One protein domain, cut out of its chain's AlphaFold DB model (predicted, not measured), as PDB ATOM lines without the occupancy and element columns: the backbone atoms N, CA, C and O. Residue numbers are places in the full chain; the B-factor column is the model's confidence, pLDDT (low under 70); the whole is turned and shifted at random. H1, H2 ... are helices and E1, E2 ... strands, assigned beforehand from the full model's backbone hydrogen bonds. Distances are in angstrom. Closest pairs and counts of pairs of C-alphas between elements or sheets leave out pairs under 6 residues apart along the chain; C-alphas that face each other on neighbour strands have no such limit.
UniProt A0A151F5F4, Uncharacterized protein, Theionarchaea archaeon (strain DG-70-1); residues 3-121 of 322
ATOM      1  N   ARG A   3     150.056 166.703 141.195       94.69
ATOM      2  CA  ARG A   3     150.096 165.311 140.779       94.69
ATOM      3  C   ARG A   3     151.456 165.078 140.132       94.69
ATOM      4  O   ARG A   3     151.866 165.862 139.277       94.69
ATOM      5  N   PHE A   4     152.148 164.034 140.563       95.38
ATOM      6  CA  PHE A   4     153.432 163.619 140.013       95.38
ATOM      7  C   PHE A   4     153.258 162.252 139.368       95.38
ATOM      8  O   PHE A   4     152.945 161.289 140.062       95.38
ATOM      9  N   ASP A   5     153.460 162.166 138.059       95.62
ATOM     10  CA  ASP A   5     153.439 160.888 137.355       95.62
ATOM     11  C   ASP A   5     154.872 160.325 137.294       95.62
ATOM     12  O   ASP A   5     155.794 160.990 136.810       95.62
ATOM     13  N   ILE A   6     155.059 159.125 137.851       94.94
ATOM     14  CA  ILE A   6     156.336 158.412 137.978       94.94
ATOM     15  C   ILE A   6     156.180 157.060 137.276       94.94
ATOM     16  O   ILE A   6     155.654 156.106 137.846       94.94
ATOM     17  N   GLY A   7     156.595 156.972 136.011       90.31
ATOM     18  CA  GLY A   7     156.180 155.853 135.157       90.31
ATOM     19  C   GLY A   7     154.655 155.841 135.002       90.31
ATOM     20  O   GLY A   7     154.083 156.859 134.614       90.31
ATOM     21  N   SER A   8     153.996 154.717 135.303       90.00
ATOM     22  CA  SER A   8     152.525 154.654 135.378       90.00
ATOM     23  C   SER A   8     151.937 154.985 136.758       90.00
ATOM     24  O   SER A   8     150.717 155.090 136.879       90.00
ATOM     25  N   ILE A   9     152.769 155.187 137.785       95.12
ATOM     26  CA  ILE A   9     152.306 155.509 139.139       95.12
ATOM     27  C   ILE A   9     151.930 156.985 139.197       95.12
ATOM     28  O   ILE A   9     152.726 157.849 138.820       95.12
ATOM     29  N   SER A  10     150.747 157.292 139.725       95.06
ATOM     30  CA  SER A  10     150.343 158.673 139.988       95.06
ATOM     31  C   SER A  10     150.408 158.976 141.478       95.06
ATOM     32  O   SER A  10     149.698 158.357 142.262       95.06
ATOM     33  N   LEU A  11     151.254 159.928 141.875       95.44
ATOM     34  CA  LEU A  11     151.396 160.371 143.260       95.44
ATOM     35  C   LEU A  11     150.725 161.729 143.477       95.44
ATOM     36  O   LEU A  11     151.122 162.735 142.881       95.44
ATOM     37  N   TRP A  12     149.785 161.792 144.420       94.75
ATOM     38  CA  TRP A  12     149.144 163.040 144.828       94.75
ATOM     39  C   TRP A  12     149.744 163.645 146.088       94.75
ATOM     40  O   TRP A  12     149.756 163.047 147.171       94.75
ATOM     41  N   VAL A  13     150.120 164.918 145.974       94.75
ATOM     42  CA  VAL A  13     150.492 165.769 147.103       94.75
ATOM     43  C   VAL A  13     149.628 167.026 147.090       94.75
ATOM     44  O   VAL A  13     149.886 168.022 146.403       94.75
ATOM     45  N   SER A  14     148.565 166.981 147.884       95.12
ATOM     46  CA  SER A  14     147.629 168.076 148.080       95.12
ATOM     47  C   SER A  14     147.223 168.169 149.554       95.12
ATOM     48  O   SER A  14     147.417 167.220 150.317       95.12
ATOM     49  N   PRO A  15     146.651 169.302 149.996       95.62
ATOM     50  CA  PRO A  15     146.121 169.396 151.352       95.62
ATOM     51  C   PRO A  15     145.078 168.302 151.641       95.62
ATOM     52  O   PRO A  15     145.010 167.795 152.759       95.62
ATOM     53  N   VAL A  16     144.305 167.901 150.625       94.81
ATOM     54  CA  VAL A  16     143.335 166.807 150.724       94.81
ATOM     55  C   VAL A  16     144.029 165.453 150.839       94.81
ATOM     56  O   VAL A  16     143.680 164.720 151.756       94.81
ATOM     57  N   SER A  17     145.031 165.120 150.013       92.50
ATOM     58  CA  SER A  17     145.723 163.822 150.134       92.50
ATOM     59  C   SER A  17     146.421 163.662 151.491       92.50
ATOM     60  O   SER A  17     146.319 162.611 152.125       92.50
ATOM     61  N   ILE A  18     147.011 164.742 152.016       93.06
ATOM     62  CA  ILE A  18     147.598 164.763 153.364       93.06
ATOM     63  C   ILE A  18     146.515 164.580 154.440       93.06
ATOM     64  O   ILE A  18     146.697 163.796 155.373       93.06
ATOM     65  N   MET A  19     145.367 165.259 154.318       93.50
ATOM     66  CA  MET A  19     144.264 165.111 155.274       93.50
ATOM     67  C   MET A  19     143.613 163.722 155.201       93.50
ATOM     68  O   MET A  19     143.277 163.160 156.244       93.50
ATOM     69  N   LYS A  20     143.488 163.124 154.007       91.25
ATOM     70  CA  LYS A  20     143.077 161.722 153.836       91.25
ATOM     71  C   LYS A  20     143.995 160.805 154.638       91.25
ATOM     72  O   LYS A  20     143.497 159.959 155.366       91.25
ATOM     73  N   CYS A  21     145.309 161.035 154.612       88.00
ATOM     74  CA  CYS A  21     146.261 160.256 155.405       88.00
ATOM     75  C   CYS A  21     146.103 160.472 156.923       88.00
ATOM     76  O   CYS A  21     146.167 159.510 157.683       88.00
ATOM     77  N   PHE A  22     145.840 161.702 157.382       88.50
ATOM     78  CA  PHE A  22     145.574 161.985 158.806       88.50
ATOM     79  C   PHE A  22     144.323 161.282 159.346       88.50
ATOM     80  O   PHE A  22     144.217 161.036 160.548       88.50
ATOM     81  N   VAL A  23     143.355 161.021 158.470       88.12
ATOM     82  CA  VAL A  23     142.033 160.499 158.825       88.12
ATOM     83  C   VAL A  23     141.909 159.009 158.516       88.12
ATOM     84  O   VAL A  23     141.179 158.318 159.213       88.12
ATOM     85  N   GLY A  24     142.597 158.504 157.497       79.75
ATOM     86  CA  GLY A  24     142.410 157.160 156.951       79.75
ATOM     87  C   GLY A  24     143.451 156.128 157.382       79.75
ATOM     88  O   GLY A  24     143.265 154.954 157.087       79.75
ATOM     89  N   ILE A  25     144.532 156.524 158.068       78.19
ATOM     90  CA  ILE A  25     145.669 155.630 158.345       78.19
ATOM     91  C   ILE A  25     145.952 155.528 159.849       78.19
ATOM     92  O   ILE A  25     145.815 156.501 160.589       78.19
ATOM     93  N   GLY A  26     146.392 154.344 160.295       69.56
ATOM     94  CA  GLY A  26     146.952 154.138 161.638       69.56
ATOM     95  C   GLY A  26     145.933 153.805 162.730       69.56
ATOM     96  O   GLY A  26     146.199 154.040 163.910       69.56
ATOM     97  N   TRP A  27     144.768 153.271 162.363       77.12
ATOM     98  CA  TRP A  27     143.724 152.902 163.319       77.12
ATOM     99  C   TRP A  27     143.770 151.414 163.649       77.12
ATOM    100  O   TRP A  27     143.814 150.574 162.757       77.12
ATOM    101  N   VAL A  28     143.722 151.103 164.940       75.00
ATOM    102  CA  VAL A  28     143.495 149.752 165.457       75.00
ATOM    103  C   VAL A  28     142.364 149.861 166.468       75.00
ATOM    104  O   VAL A  28     142.420 150.700 167.371       75.00
ATOM    105  N   ALA A  29     141.333 149.042 166.295       83.19
ATOM    106  CA  ALA A  29     140.184 148.999 167.183       83.19
ATOM    107  C   ALA A  29     140.247 147.760 168.081       83.19
ATOM    108  O   ALA A  29     140.534 146.657 167.624       83.19
ATOM    109  N   THR A  30     139.957 147.947 169.367       84.75
ATOM    110  CA  THR A  30     139.783 146.863 170.336       84.75
ATOM    111  C   THR A  30     138.468 147.078 171.077       84.75
ATOM    112  O   THR A  30     138.130 148.202 171.452       84.75
ATOM    113  N   GLY A  31     137.698 146.009 171.258       90.50
ATOM    114  CA  GLY A  31     136.359 146.072 171.833       90.50
ATOM    115  C   GLY A  31     135.681 144.706 171.829       90.50
ATOM    116  O   GLY A  31     136.278 143.705 171.429       90.50
ATOM    117  N   SER A  32     134.435 144.668 172.289       93.50
ATOM    118  CA  SER A  32     133.582 143.485 172.160       93.50
ATOM    119  C   SER A  32     133.284 143.161 170.692       93.50
ATOM    120  O   SER A  32     133.373 144.018 169.817       93.50
ATOM    121  N   GLU A  33     132.871 141.927 170.405       92.44
ATOM    122  CA  GLU A  33     132.542 141.493 169.040       92.44
ATOM    123  C   GLU A  33     131.460 142.372 168.381       92.44
ATOM    124  O   GLU A  33     131.528 142.665 167.190       92.44
ATOM    125  N   ALA A  34     130.477 142.841 169.159       91.88
ATOM    126  CA  ALA A  34     129.453 143.767 168.679       91.88
ATOM    127  C   ALA A  34     130.030 145.149 168.330       91.88
ATOM    128  O   ALA A  34     129.727 145.680 167.265       91.88
ATOM    129  N   GLU A  35     130.903 145.696 169.179       93.25
ATOM    130  CA  GLU A  35     131.587 146.970 168.928       93.25
ATOM    131  C   GLU A  35     132.486 146.900 167.691       93.25
ATOM    132  O   GLU A  35     132.485 147.819 166.875       93.25
ATOM    133  N   ILE A  36     133.234 145.804 167.532       92.75
ATOM    134  CA  ILE A  36     134.094 145.592 166.366       92.75
ATOM    135  C   ILE A  36     133.261 145.482 165.087       92.75
ATOM    136  O   ILE A  36     133.628 146.086 164.087       92.75
ATOM    137  N   ARG A  37     132.107 144.800 165.118       92.31
ATOM    138  CA  ARG A  37     131.190 144.762 163.966       92.31
ATOM    139  C   ARG A  37     130.705 146.151 163.557       92.31
ATOM    140  O   ARG A  37     130.743 146.471 162.374       92.31
ATOM    141  N   GLU A  38     130.260 146.971 164.507       95.44
ATOM    142  CA  GLU A  38     129.840 148.346 164.205       95.44
ATOM    143  C   GLU A  38     130.992 149.202 163.667       95.44
ATOM    144  O   GLU A  38     130.807 149.964 162.719       95.44
ATOM    145  N   TYR A  39     132.190 149.058 164.244       92.81
ATOM    146  CA  TYR A  39     133.399 149.719 163.758       92.81
ATOM    147  C   TYR A  39     133.716 149.330 162.307       92.81
ATOM    148  O   TYR A  39     133.961 150.216 161.489       92.81
ATOM    149  N   SER A  40     133.652 148.039 161.969       90.56
ATOM    150  CA  SER A  40     133.849 147.555 160.599       90.56
ATOM    151  C   SER A  40     132.813 148.137 159.639       90.56
ATOM    152  O   SER A  40     133.205 148.725 158.640       90.56
ATOM    153  N   ILE A  41     131.517 148.100 159.982       93.25
ATOM    154  CA  ILE A  41     130.448 148.700 159.155       93.25
ATOM    155  C   ILE A  41     130.731 150.182 158.880       93.25
ATOM    156  O   ILE A  41     130.590 150.650 157.751       93.25
ATOM    157  N   PHE A  42     131.147 150.928 159.907       94.56
ATOM    158  CA  PHE A  42     131.510 152.331 159.744       94.56
ATOM    159  C   PHE A  42     132.689 152.510 158.778       94.56
ATOM    160  O   PHE A  42     132.630 153.348 157.876       94.56
ATOM    161  N   CYS A  43     133.767 151.747 158.967       90.06
ATOM    162  CA  CYS A  43     134.971 151.825 158.145       90.06
ATOM    163  C   CYS A  43     134.711 151.437 156.684       90.06
ATOM    164  O   CYS A  43     135.178 152.151 155.793       90.06
ATOM    165  N   ASP A  44     133.920 150.391 156.453       89.19
ATOM    166  CA  ASP A  44     133.554 149.879 155.127       89.19
ATOM    167  C   ASP A  44     132.769 150.903 154.296       89.19
ATOM    168  O   ASP A  44     132.782 150.856 153.069       89.19
ATOM    169  N   GLU A  45     132.109 151.869 154.938       92.25
ATOM    170  CA  GLU A  45     131.426 152.964 154.243       92.25
ATOM    171  C   GLU A  45     132.233 154.255 154.201       92.25
ATOM    172  O   GLU A  45     132.237 154.964 153.190       92.25
ATOM    173  N   PHE A  46     132.898 154.597 155.304       93.19
ATOM    174  CA  PHE A  46     133.574 155.877 155.419       93.19
ATOM    175  C   PHE A  46     134.896 155.912 154.650       93.19
ATOM    176  O   PHE A  46     135.169 156.910 153.984       93.19
ATOM    177  N   LEU A  47     135.720 154.860 154.719       88.12
ATOM    178  CA  LEU A  47     137.046 154.864 154.090       88.12
ATOM    179  C   LEU A  47     136.963 154.895 152.554       88.12
ATOM    180  O   LEU A  47     137.630 155.755 151.968       88.12
ATOM    181  N   PRO A  48     136.095 154.102 151.888       87.62
ATOM    182  CA  PRO A  48     135.914 154.224 150.442       87.62
ATOM    183  C   PRO A  48     135.411 155.610 150.027       87.62
ATOM    184  O   PRO A  48     135.899 156.184 149.055       87.62
ATOM    185  N   PHE A  49     134.482 156.193 150.798       92.25
ATOM    186  CA  PHE A  49     133.999 157.551 150.551       92.25
ATOM    187  C   PHE A  49     135.104 158.600 150.694       92.25
ATOM    188  O   PHE A  49     135.222 159.486 149.847       92.25
ATOM    189  N   LEU A  50     135.893 158.529 151.772       90.69
ATOM    190  CA  LEU A  50     136.983 159.462 152.056       90.69
ATOM    191  C   LEU A  50     137.954 159.512 150.875       90.69
ATOM    192  O   LEU A  50     138.397 160.591 150.485       90.69
ATOM    193  N   ILE A  51     138.252 158.349 150.298       83.44
ATOM    194  CA  ILE A  51     139.190 158.210 149.189       83.44
ATOM    195  C   ILE A  51     138.609 158.632 147.853       83.44
ATOM    196  O   ILE A  51     139.322 159.293 147.100       83.44
ATOM    197  N   SER A  52     137.332 158.353 147.590       88.19
ATOM    198  CA  SER A  52     136.684 158.759 146.340       88.19
ATOM    199  C   SER A  52     136.576 160.279 146.174       88.19
ATOM    200  O   SER A  52     136.200 160.747 145.102       88.19
ATOM    201  N   GLN A  53     136.832 161.059 147.230       92.81
ATOM    202  CA  GLN A  53     136.838 162.515 147.134       92.81
ATOM    203  C   GLN A  53     138.008 162.991 146.278       92.81
ATOM    204  O   GLN A  53     139.128 162.510 146.418       92.81
ATOM    205  N   ASP A  54     137.769 163.984 145.435       92.00
ATOM    206  CA  ASP A  54     138.803 164.547 144.575       92.00
ATOM    207  C   ASP A  54     139.932 165.201 145.406       92.00
ATOM    208  O   ASP A  54     139.691 165.971 146.343       92.00
ATOM    209  N   ASN A  55     141.181 164.862 145.068       91.88
ATOM    210  CA  ASN A  55     142.388 165.380 145.709       91.88
ATOM    211  C   ASN A  55     142.599 166.884 145.446       91.88
ATOM    212  O   ASN A  55     143.406 167.507 146.144       91.88
ATOM    213  N   GLU A  56     141.893 167.475 144.482       92.44
ATOM    214  CA  GLU A  56     141.965 168.899 144.138       92.44
ATOM    215  C   GLU A  56     140.944 169.775 144.882       92.44
ATOM    216  O   GLU A  56     141.015 171.005 144.808       92.44
ATOM    217  N   LEU A  57     140.023 169.177 145.649       94.88
ATOM    218  CA  LEU A  57     139.019 169.934 146.399       94.88
ATOM    219  C   LEU A  57     139.654 170.947 147.370       94.88
ATOM    220  O   LEU A  57     140.690 170.671 147.991       94.88
ATOM    221  N   PRO A  58     139.000 172.100 147.608       95.69
ATOM    222  CA  PRO A  58     139.343 172.949 148.739       95.69
ATOM    223  C   PRO A  58     139.271 172.153 150.048       95.69
ATOM    224  O   PRO A  58     138.276 171.476 150.325       95.69
ATOM    225  N   ILE A  59     140.310 172.251 150.883       96.31
ATOM    226  CA  ILE A  59     140.420 171.436 152.105       96.31
ATOM    227  C   ILE A  59     139.229 171.618 153.055       96.31
ATOM    228  O   ILE A  59     138.786 170.655 153.682       96.31
ATOM    229  N   ASP A  60     138.683 172.831 153.144       97.00
ATOM    230  CA  ASP A  60     137.518 173.111 153.983       97.00
ATOM    231  C   ASP A  60     136.259 172.403 153.484       97.00
ATOM    232  O   ASP A  60     135.474 171.911 154.297       97.00
ATOM    233  N   ASP A  61     136.077 172.313 152.168       97.81
ATOM    234  CA  ASP A  61     134.927 171.636 151.576       97.81
ATOM    235  C   ASP A  61     135.065 170.124 151.726       97.81
ATOM    236  O   ASP A  61     134.131 169.478 152.205       97.81
ATOM    237  N   PHE A  62     136.260 169.579 151.475       97.56
ATOM    238  CA  PHE A  62     136.582 168.184 151.776       97.56
ATOM    239  C   PHE A  62     136.288 167.831 153.244       97.56
ATOM    240  O   PHE A  62     135.637 166.822 153.530       97.56
ATOM    241  N   CYS A  63     136.707 168.680 154.191       97.81
ATOM    242  CA  CYS A  63     136.473 168.442 155.613       97.81
ATOM    243  C   CYS A  63     134.982 168.490 155.968       97.81
ATOM    244  O   CYS A  63     134.507 167.627 156.703       97.81
ATOM    245  N   LYS A  64     134.230 169.473 155.452       97.88
ATOM    246  CA  LYS A  64     132.779 169.585 155.683       97.88
ATOM    247  C   LYS A  64     132.027 168.377 155.132       97.88
ATOM    248  O   LYS A  64     131.205 167.806 155.843       97.88
ATOM    249  N   ILE A  65     132.322 167.988 153.894       97.94
ATOM    250  CA  ILE A  65     131.698 166.849 153.214       97.94
ATOM    251  C   ILE A  65     131.997 165.549 153.974       97.94
ATOM    252  O   ILE A  65     131.077 164.785 154.261       97.94
ATOM    253  N   SER A  66     133.248 165.354 154.398       97.75
ATOM    254  CA  SER A  66     133.659 164.193 155.196       97.75
ATOM    255  C   SER A  66     132.954 164.134 156.548       97.75
ATOM    256  O   SER A  66     132.420 163.092 156.906       97.75
ATOM    257  N   ILE A  67     132.873 165.249 157.283       98.25
ATOM    258  CA  ILE A  67     132.137 165.311 158.560       98.25
ATOM    259  C   ILE A  67     130.672 164.926 158.356       98.25
ATOM    260  O   ILE A  67     130.148 164.113 159.113       98.25
ATOM    261  N   ARG A  68     130.038 165.468 157.314       98.19
ATOM    262  CA  ARG A  68     128.632 165.200 157.016       98.19
ATOM    263  C   ARG A  68     128.395 163.732 156.663       98.19
ATOM    264  O   ARG A  68     127.384 163.177 157.073       98.19
ATOM    265  N   LYS A  69     129.337 163.085 155.964       98.00
ATOM    266  CA  LYS A  69     129.270 161.641 155.706       98.00
ATOM    267  C   LYS A  69     129.391 160.821 156.990       98.00
ATOM    268  O   LYS A  69     128.694 159.825 157.131       98.00
ATOM    269  N   ILE A  70     130.237 161.236 157.934       97.88
ATOM    270  CA  ILE A  70     130.330 160.574 159.243       97.88
ATOM    271  C   ILE A  70     128.982 160.655 159.973       97.88
ATOM    272  O   ILE A  70     128.536 159.646 160.508       97.88
ATOM    273  N   ASP A  71     128.342 161.830 160.002       98.06
ATOM    274  CA  ASP A  71     127.005 162.000 160.596       98.06
ATOM    275  C   ASP A  71     125.972 161.083 159.911       98.06
ATOM    276  O   ASP A  71     125.293 160.310 160.581       98.06
ATOM    277  N   GLU A  72     125.945 161.086 158.577       98.25
ATOM    278  CA  GLU A  72     125.048 160.258 157.762       98.25
ATOM    279  C   GLU A  72     125.203 158.751 158.035       98.25
ATOM    280  O   GLU A  72     124.200 158.055 158.174       98.25
ATOM    281  N   ILE A  73     126.435 158.232 158.123       97.75
ATOM    282  CA  ILE A  73     126.683 156.806 158.401       97.75
ATOM    283  C   ILE A  73     126.174 156.444 159.799       97.75
ATOM    284  O   ILE A  73     125.474 155.446 159.954       97.75
ATOM    285  N   MET A  74     126.502 157.261 160.807       97.50
ATOM    286  CA  MET A  74     126.086 157.020 162.192       97.50
ATOM    287  C   MET A  74     124.556 156.976 162.316       97.50
ATOM    288  O   MET A  74     124.022 156.073 162.959       97.50
ATOM    289  N   GLU A  75     123.856 157.906 161.659       96.50
ATOM    290  CA  GLU A  75     122.391 157.983 161.665       96.50
ATOM    291  C   GLU A  75     121.740 156.832 160.883       96.50
ATOM    292  O   GLU A  75     120.886 156.131 161.422       96.50
ATOM    293  N   ASN A  76     122.158 156.594 159.634       96.62
ATOM    294  CA  ASN A  76     121.522 155.610 158.748       96.62
ATOM    295  C   ASN A  76     121.752 154.159 159.180       96.62
ATOM    296  O   ASN A  76     120.940 153.283 158.875       96.62
ATOM    297  N   ARG A  77     122.882 153.883 159.836       94.12
ATOM    298  CA  ARG A  77     123.231 152.542 160.320       94.12
ATOM    299  C   ARG A  77     122.906 152.326 161.791       94.12
ATOM    300  O   ARG A  77     123.128 151.219 162.272       94.12
ATOM    301  N   HIS A  78     122.363 153.340 162.471       94.81
ATOM    302  CA  HIS A  78     122.045 153.297 163.899       94.81
ATOM    303  C   HIS A  78     123.232 152.788 164.736       94.81
ATOM    304  O   HIS A  78     123.085 151.905 165.577       94.81
ATOM    305  N   LEU A  79     124.433 153.305 164.449       94.62
ATOM    306  CA  LEU A  79     125.663 152.900 165.131       94.62
ATOM    307  C   LEU A  79     125.773 153.669 166.446       94.62
ATOM    308  O   LEU A  79     125.960 154.885 166.444       94.62
ATOM    309  N   GLU A  80     125.655 152.973 167.572       94.44
ATOM    310  CA  GLU A  80     125.531 153.605 168.893       94.44
ATOM    311  C   GLU A  80     126.619 153.164 169.872       94.44
ATOM    312  O   GLU A  80     126.740 153.713 170.971       94.44
ATOM    313  N   SER A  81     127.450 152.194 169.493       96.06
ATOM    314  CA  SER A  81     128.472 151.690 170.390       96.06
ATOM    315  C   SER A  81     129.471 152.773 170.815       96.06
ATOM    316  O   SER A  81     129.798 153.721 170.089       96.06
ATOM    317  N   ASN A  82     130.006 152.625 172.030       94.75
ATOM    318  CA  ASN A  82     130.987 153.568 172.568       94.75
ATOM    319  C   ASN A  82     132.237 153.656 171.683       94.75
ATOM    320  O   ASN A  82     132.809 154.740 171.534       94.75
ATOM    321  N   LEU A  83     132.662 152.529 171.101       94.75
ATOM    322  CA  LEU A  83     133.817 152.456 170.215       94.75
ATOM    323  C   LEU A  83     133.632 153.332 168.969       94.75
ATOM    324  O   LEU A  83     134.431 154.245 168.747       94.75
ATOM    325  N   VAL A  84     132.568 153.106 168.190       95.31
ATOM    326  CA  VAL A  84     132.328 153.836 166.933       95.31
ATOM    327  C   VAL A  84     131.955 155.300 167.181       95.31
ATOM    328  O   VAL A  84     132.392 156.189 166.450       95.31
ATOM    329  N   THR A  85     131.264 155.598 168.284       96.12
ATOM    330  CA  THR A  85     130.963 156.977 168.697       96.12
ATOM    331  C   THR A  85     132.239 157.757 169.029       96.12
ATOM    332  O   THR A  85     132.437 158.881 168.564       96.12
ATOM    333  N   ARG A  86     133.165 157.166 169.798       95.12
ATOM    334  CA  ARG A  86     134.457 157.808 170.101       95.12
ATOM    335  C   ARG A  86     135.327 157.937 168.860       95.12
ATOM    336  O   ARG A  86     135.978 158.968 168.683       95.12
ATOM    337  N   PHE A  87     135.341 156.911 168.013       94.62
ATOM    338  CA  PHE A  87     136.095 156.921 166.768       94.62
ATOM    339  C   PHE A  87     135.595 158.020 165.824       94.62
ATOM    340  O   PHE A  87     136.372 158.893 165.438       94.62
ATOM    341  N   SER A  88     134.291 158.071 165.550       95.75
ATOM    342  CA  SER A  88     133.674 159.097 164.704       95.75
ATOM    343  C   SER A  88     133.902 160.511 165.249       95.75
ATOM    344  O   SER A  88     134.261 161.415 164.490       95.75
ATOM    345  N   GLN A  89     133.800 160.717 166.568       96.38
ATOM    346  CA  GLN A  89     134.111 162.007 167.182       96.38
ATOM    347  C   GLN A  89     135.592 162.375 167.034       96.38
ATOM    348  O   GLN A  89     135.910 163.539 166.782       96.38
ATOM    349  N   ARG A  90     136.509 161.407 167.152       94.81
ATOM    350  CA  ARG A  90     137.942 161.628 166.915       94.81
ATOM    351  C   ARG A  90     138.198 162.061 165.473       94.81
ATOM    352  O   ARG A  90     138.892 163.055 165.280       94.81
ATOM    353  N   LEU A  91     137.596 161.393 164.488       94.88
ATOM    354  CA  LEU A  91     137.710 161.776 163.076       94.88
ATOM    355  C   LEU A  91     137.150 163.183 162.828       94.88
ATOM    356  O   LEU A  91     137.830 164.025 162.240       94.88
ATOM    357  N   LYS A  92     135.955 163.488 163.353       97.19
ATOM    358  CA  LYS A  92     135.366 164.835 163.280       97.19
ATOM    359  C   LYS A  92     136.276 165.880 163.914       97.19
ATOM    360  O   LYS A  92     136.447 166.950 163.340       97.19
ATOM    361  N   ASN A  93     136.874 165.591 165.068       96.19
ATOM    362  CA  ASN A  93     137.812 166.500 165.723       96.19
ATOM    363  C   ASN A  93     139.058 166.724 164.860       96.19
ATOM    364  O   ASN A  93     139.463 167.871 164.693       96.19
ATOM    365  N   THR A  94     139.622 165.672 164.259       94.81
ATOM    366  CA  THR A  94     140.750 165.783 163.321       94.81
ATOM    367  C   THR A  94     140.407 166.689 162.138       94.81
ATOM    368  O   THR A  94     141.188 167.588 161.831       94.81
ATOM    369  N   LEU A  95     139.226 166.508 161.534       96.06
ATOM    370  CA  LEU A  95     138.735 167.278 160.384       96.06
ATOM    371  C   LEU A  95     138.339 168.722 160.742       96.06
ATOM    372  O   LEU A  95     138.474 169.628 159.920       96.06
ATOM    373  N   LYS A  96     137.821 168.973 161.951       96.56
ATOM    374  CA  LYS A  96     137.437 170.313 162.446       96.56
ATOM    375  C   LYS A  96     138.627 171.133 162.937       96.56
ATOM    376  O   LYS A  96     138.522 172.352 163.025       96.56
ATOM    377  N   ASN A  97     139.735 170.483 163.275       96.44
ATOM    378  CA  ASN A  97     140.893 171.147 163.844       96.44
ATOM    379  C   ASN A  97     141.588 172.037 162.800       96.44
ATOM    380  O   ASN A  97     142.199 171.545 161.852       96.44
ATOM    381  N   GLN A  98     141.536 173.349 163.029       96.50
ATOM    382  CA  GLN A  98     142.158 174.358 162.173       96.50
ATOM    383  C   GLN A  98     143.661 174.112 161.970       96.50
ATOM    384  O   GLN A  98     144.147 174.158 160.843       96.50
ATOM    385  N   LYS A  99     144.385 173.746 163.033       95.38
ATOM    386  CA  LYS A  99     145.822 173.458 162.969       95.38
ATOM    387  C   LYS A  99     146.125 172.257 162.075       95.38
ATOM    388  O   LYS A  99     147.125 172.266 161.367       95.38
ATOM    389  N   ASN A 100     145.269 171.233 162.066       94.44
ATOM    390  CA  ASN A 100     145.454 170.090 161.167       94.44
ATOM    391  C   ASN A 100     145.300 170.500 159.700       94.44
ATOM    392  O   ASN A 100     146.066 170.035 158.860       94.44
ATOM    393  N   ARG A 101     144.345 171.386 159.391       95.44
ATOM    394  CA  ARG A 101     144.147 171.907 158.029       95.44
ATOM    395  C   ARG A 101     145.323 172.768 157.583       95.44
ATOM    396  O   ARG A 101     145.848 172.572 156.493       95.44
ATOM    397  N   GLU A 102     145.780 173.668 158.449       95.50
ATOM    398  CA  GLU A 102     146.961 174.503 158.205       95.50
ATOM    399  C   GLU A 102     148.216 173.655 157.989       95.50
ATOM    400  O   GLU A 102     148.952 173.869 157.025       95.50
ATOM    401  N   ASN A 103     148.422 172.640 158.831       94.19
ATOM    402  CA  ASN A 103     149.513 171.686 158.676       94.19
ATOM    403  C   ASN A 103     149.413 170.932 157.347       94.19
ATOM    404  O   ASN A 103     150.410 170.827 156.643       94.19
ATOM    405  N   ALA A 104     148.229 170.442 156.969       94.81
ATOM    406  CA  ALA A 104     148.040 169.753 155.696       94.81
ATOM    407  C   ALA A 104     148.396 170.652 154.498       94.81
ATOM    408  O   ALA A 104     149.098 170.211 153.586       94.81
ATOM    409  N   CYS A 105     148.004 171.930 154.530       95.38
ATOM    410  CA  CYS A 105     148.411 172.919 153.529       95.38
ATOM    411  C   CYS A 105     149.929 173.144 153.505       95.38
ATOM    412  O   CYS A 105     150.537 173.137 152.432       95.38
ATOM    413  N   LEU A 106     150.549 173.314 154.676       95.19
ATOM    414  CA  LEU A 106     151.990 173.527 154.809       95.19
ATOM    415  C   LEU A 106     152.794 172.332 154.282       95.19
ATOM    416  O   LEU A 106     153.754 172.513 153.530       95.19
ATOM    417  N   TYR A 107     152.397 171.118 154.661       94.50
ATOM    418  CA  TYR A 107     153.013 169.876 154.210       94.50
ATOM    419  C   TYR A 107     152.863 169.699 152.705       94.50
ATOM    420  O   TYR A 107     153.863 169.494 152.018       94.50
ATOM    421  N   ALA A 108     151.652 169.872 152.171       95.25
ATOM    422  CA  ALA A 108     151.414 169.772 150.738       95.25
ATOM    423  C   ALA A 108     152.287 170.754 149.943       95.25
ATOM    424  O   ALA A 108     152.904 170.364 148.953       95.25
ATOM    425  N   PHE A 109     152.397 172.008 150.393       95.19
ATOM    426  CA  PHE A 109     153.266 173.004 149.765       95.19
ATOM    427  C   PHE A 109     154.743 172.588 149.805       95.19
ATOM    428  O   PHE A 109     155.407 172.559 148.767       95.19
ATOM    429  N   ARG A 110     155.246 172.209 150.987       94.56
ATOM    430  CA  ARG A 110     156.642 171.795 151.178       94.56
ATOM    431  C   ARG A 110     157.007 170.602 150.297       94.56
ATOM    432  O   ARG A 110     158.018 170.646 149.599       94.56
ATOM    433  N   TYR A 111     156.193 169.552 150.320       94.50
ATOM    434  CA  TYR A 111     156.480 168.331 149.574       94.50
ATOM    435  C   TYR A 111     156.265 168.501 148.077       94.50
ATOM    436  O   TYR A 111     157.000 167.900 147.306       94.50
ATOM    437  N   THR A 112     155.360 169.389 147.653       95.56
ATOM    438  CA  THR A 112     155.259 169.771 146.237       95.56
ATOM    439  C   THR A 112     156.580 170.361 145.738       95.56
ATOM    440  O   THR A 112     157.071 169.948 144.691       95.56
ATOM    441  N   ILE A 113     157.186 171.296 146.482       95.56
ATOM    442  CA  ILE A 113     158.469 171.909 146.095       95.56
ATOM    443  C   ILE A 113     159.568 170.852 146.008       95.56
ATOM    444  O   ILE A 113     160.285 170.783 145.010       95.56
ATOM    445  N   TRP A 114     159.688 170.020 147.041       95.56
ATOM    446  CA  TRP A 114     160.717 168.988 147.093       95.56
ATOM    447  C   TRP A 114     160.563 167.950 145.974       95.56
ATOM    448  O   TRP A 114     161.527 167.702 145.255       95.56
ATOM    449  N   LEU A 115     159.362 167.409 145.756       95.94
ATOM    450  CA  LEU A 115     159.118 166.429 144.693       95.94
ATOM    451  C   LEU A 115     159.257 167.037 143.294       95.94
ATOM    452  O   LEU A 115     159.730 166.367 142.383       95.94
ATOM    453  N   THR A 116     158.938 168.323 143.120       96.50
ATOM    454  CA  THR A 116     159.221 169.029 141.860       96.50
ATOM    455  C   THR A 116     160.727 169.113 141.611       96.50
ATOM    456  O   THR A 116     161.182 168.872 140.493       96.50
ATOM    457  N   ALA A 117     161.525 169.427 142.635       96.00
ATOM    458  CA  ALA A 117     162.982 169.418 142.513       96.00
ATOM    459  C   ALA A 117     163.515 168.005 142.219       96.00
ATOM    460  O   ALA A 117     164.364 167.844 141.341       96.00
ATOM    461  N   TRP A 118     162.967 166.982 142.881       96.00
ATOM    462  CA  TRP A 118     163.301 165.578 142.642       96.00
ATOM    463  C   TRP A 118     163.003 165.140 141.202       96.00
ATOM    464  O   TRP A 118     163.898 164.609 140.545       96.00
ATOM    465  N   MET A 119     161.807 165.432 140.675       95.88
ATOM    466  CA  MET A 119     161.405 165.106 139.295       95.88
ATOM    467  C   MET A 119     162.354 165.693 138.249       95.88
ATOM    468  O   MET A 119     162.608 165.077 137.218       95.88
ATOM    469  N   ASN A 120     162.905 166.877 138.526       95.44
ATOM    470  CA  ASN A 120     163.841 167.566 137.640       95.44
ATOM    471  C   ASN A 120     165.312 167.162 137.863       95.44
ATOM    472  O   ASN A 120     166.202 167.661 137.173       95.44
ATOM    473  N   SER A 121     165.588 166.267 138.814       94.62
ATOM    474  CA  SER A 121     166.930 165.761 139.117       94.62
ATOM    475  C   SER A 121     167.240 164.462 138.352       94.62
ATOM    476  O   SER A 121     166.332 163.814 137.822       94.62
TER     477      SER A 121
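What this domain is: This is residues 3 to 121 of the 322 residues of an uncharacterized protein of Theionarchaea archaeon (strain DG-70-1) (UniProt A0A151F5F4). An up-and-down bundle of helices, H2, H3 and H4 with short H1 at one end of them, continues beyond that end as a long helix, H5, which runs off at a steep angle with the small hairpin E1-E2 beside it. The 119 printed residues hold two strands, then five helices, in the order E1 E2 H1 H2 H3 H4 H5; the sheet E1 - E2 is antiparallel and the class mostly helix. The whole is elongated, 53 by 29 by 21 A, yet only just compact, close to loose, with a radius of gyration of the C-alphas of 16.2 A.

How they stand to each other: E1, residues 3 to 6, and E2, residues 9 to 13, form an antiparallel hairpin, with N 4 and O 11 2.8 A apart, within hydrogen-bond range. The closest C-alphas of E2 and H5, residues 98 to 119, are those of Val 13 and Ala 108, 5.5 A apart. H5 touches H1, residues 15 to 24, at a steep tilt of 64 degrees, closest at the C-alphas of Pro 15 and Cys 105, 4.7 A. H1 is the hub and also touches H2, residues 33 to 52, H3, residues 59 to 76, and H4, residues 82 to 96; with H3 it touches only at their ends, and only just, with 3 pairs of C-alphas within 8 A. H3 and H4 form a helical hairpin at a shallow tilt of 19 degrees, closest at the C-alphas of Cys 63 and Leu 95, 5.4 A. H2 touches H4 the same way at 25 degrees, a shallow tilt, closest at the C-alphas of Tyr 39 and Val 84, 5.3 A. H2 and H5 are apart. Every O i to N i+4 pair is within hydrogen-bond range in H1, H3, H4 and H5, and 14 of 16 in H2.

Where its parts are: E1 begins at C-alpha 3 (150.096, 165.311, 140.779). From first to last C-alpha H5 is 31.3 A long, H2 28.8 A, H3 25.5 A and H4 20.6 A. H5 ends at C-alpha 119 (161.405, 165.106, 139.295).

The domain as a whole: The C-alphas farthest apart, those of His 78 and Ser 121, are 52.8 A apart. The printed part has no cut and no long link. Its mean pLDDT is 93.5, and residue 26 is under 70.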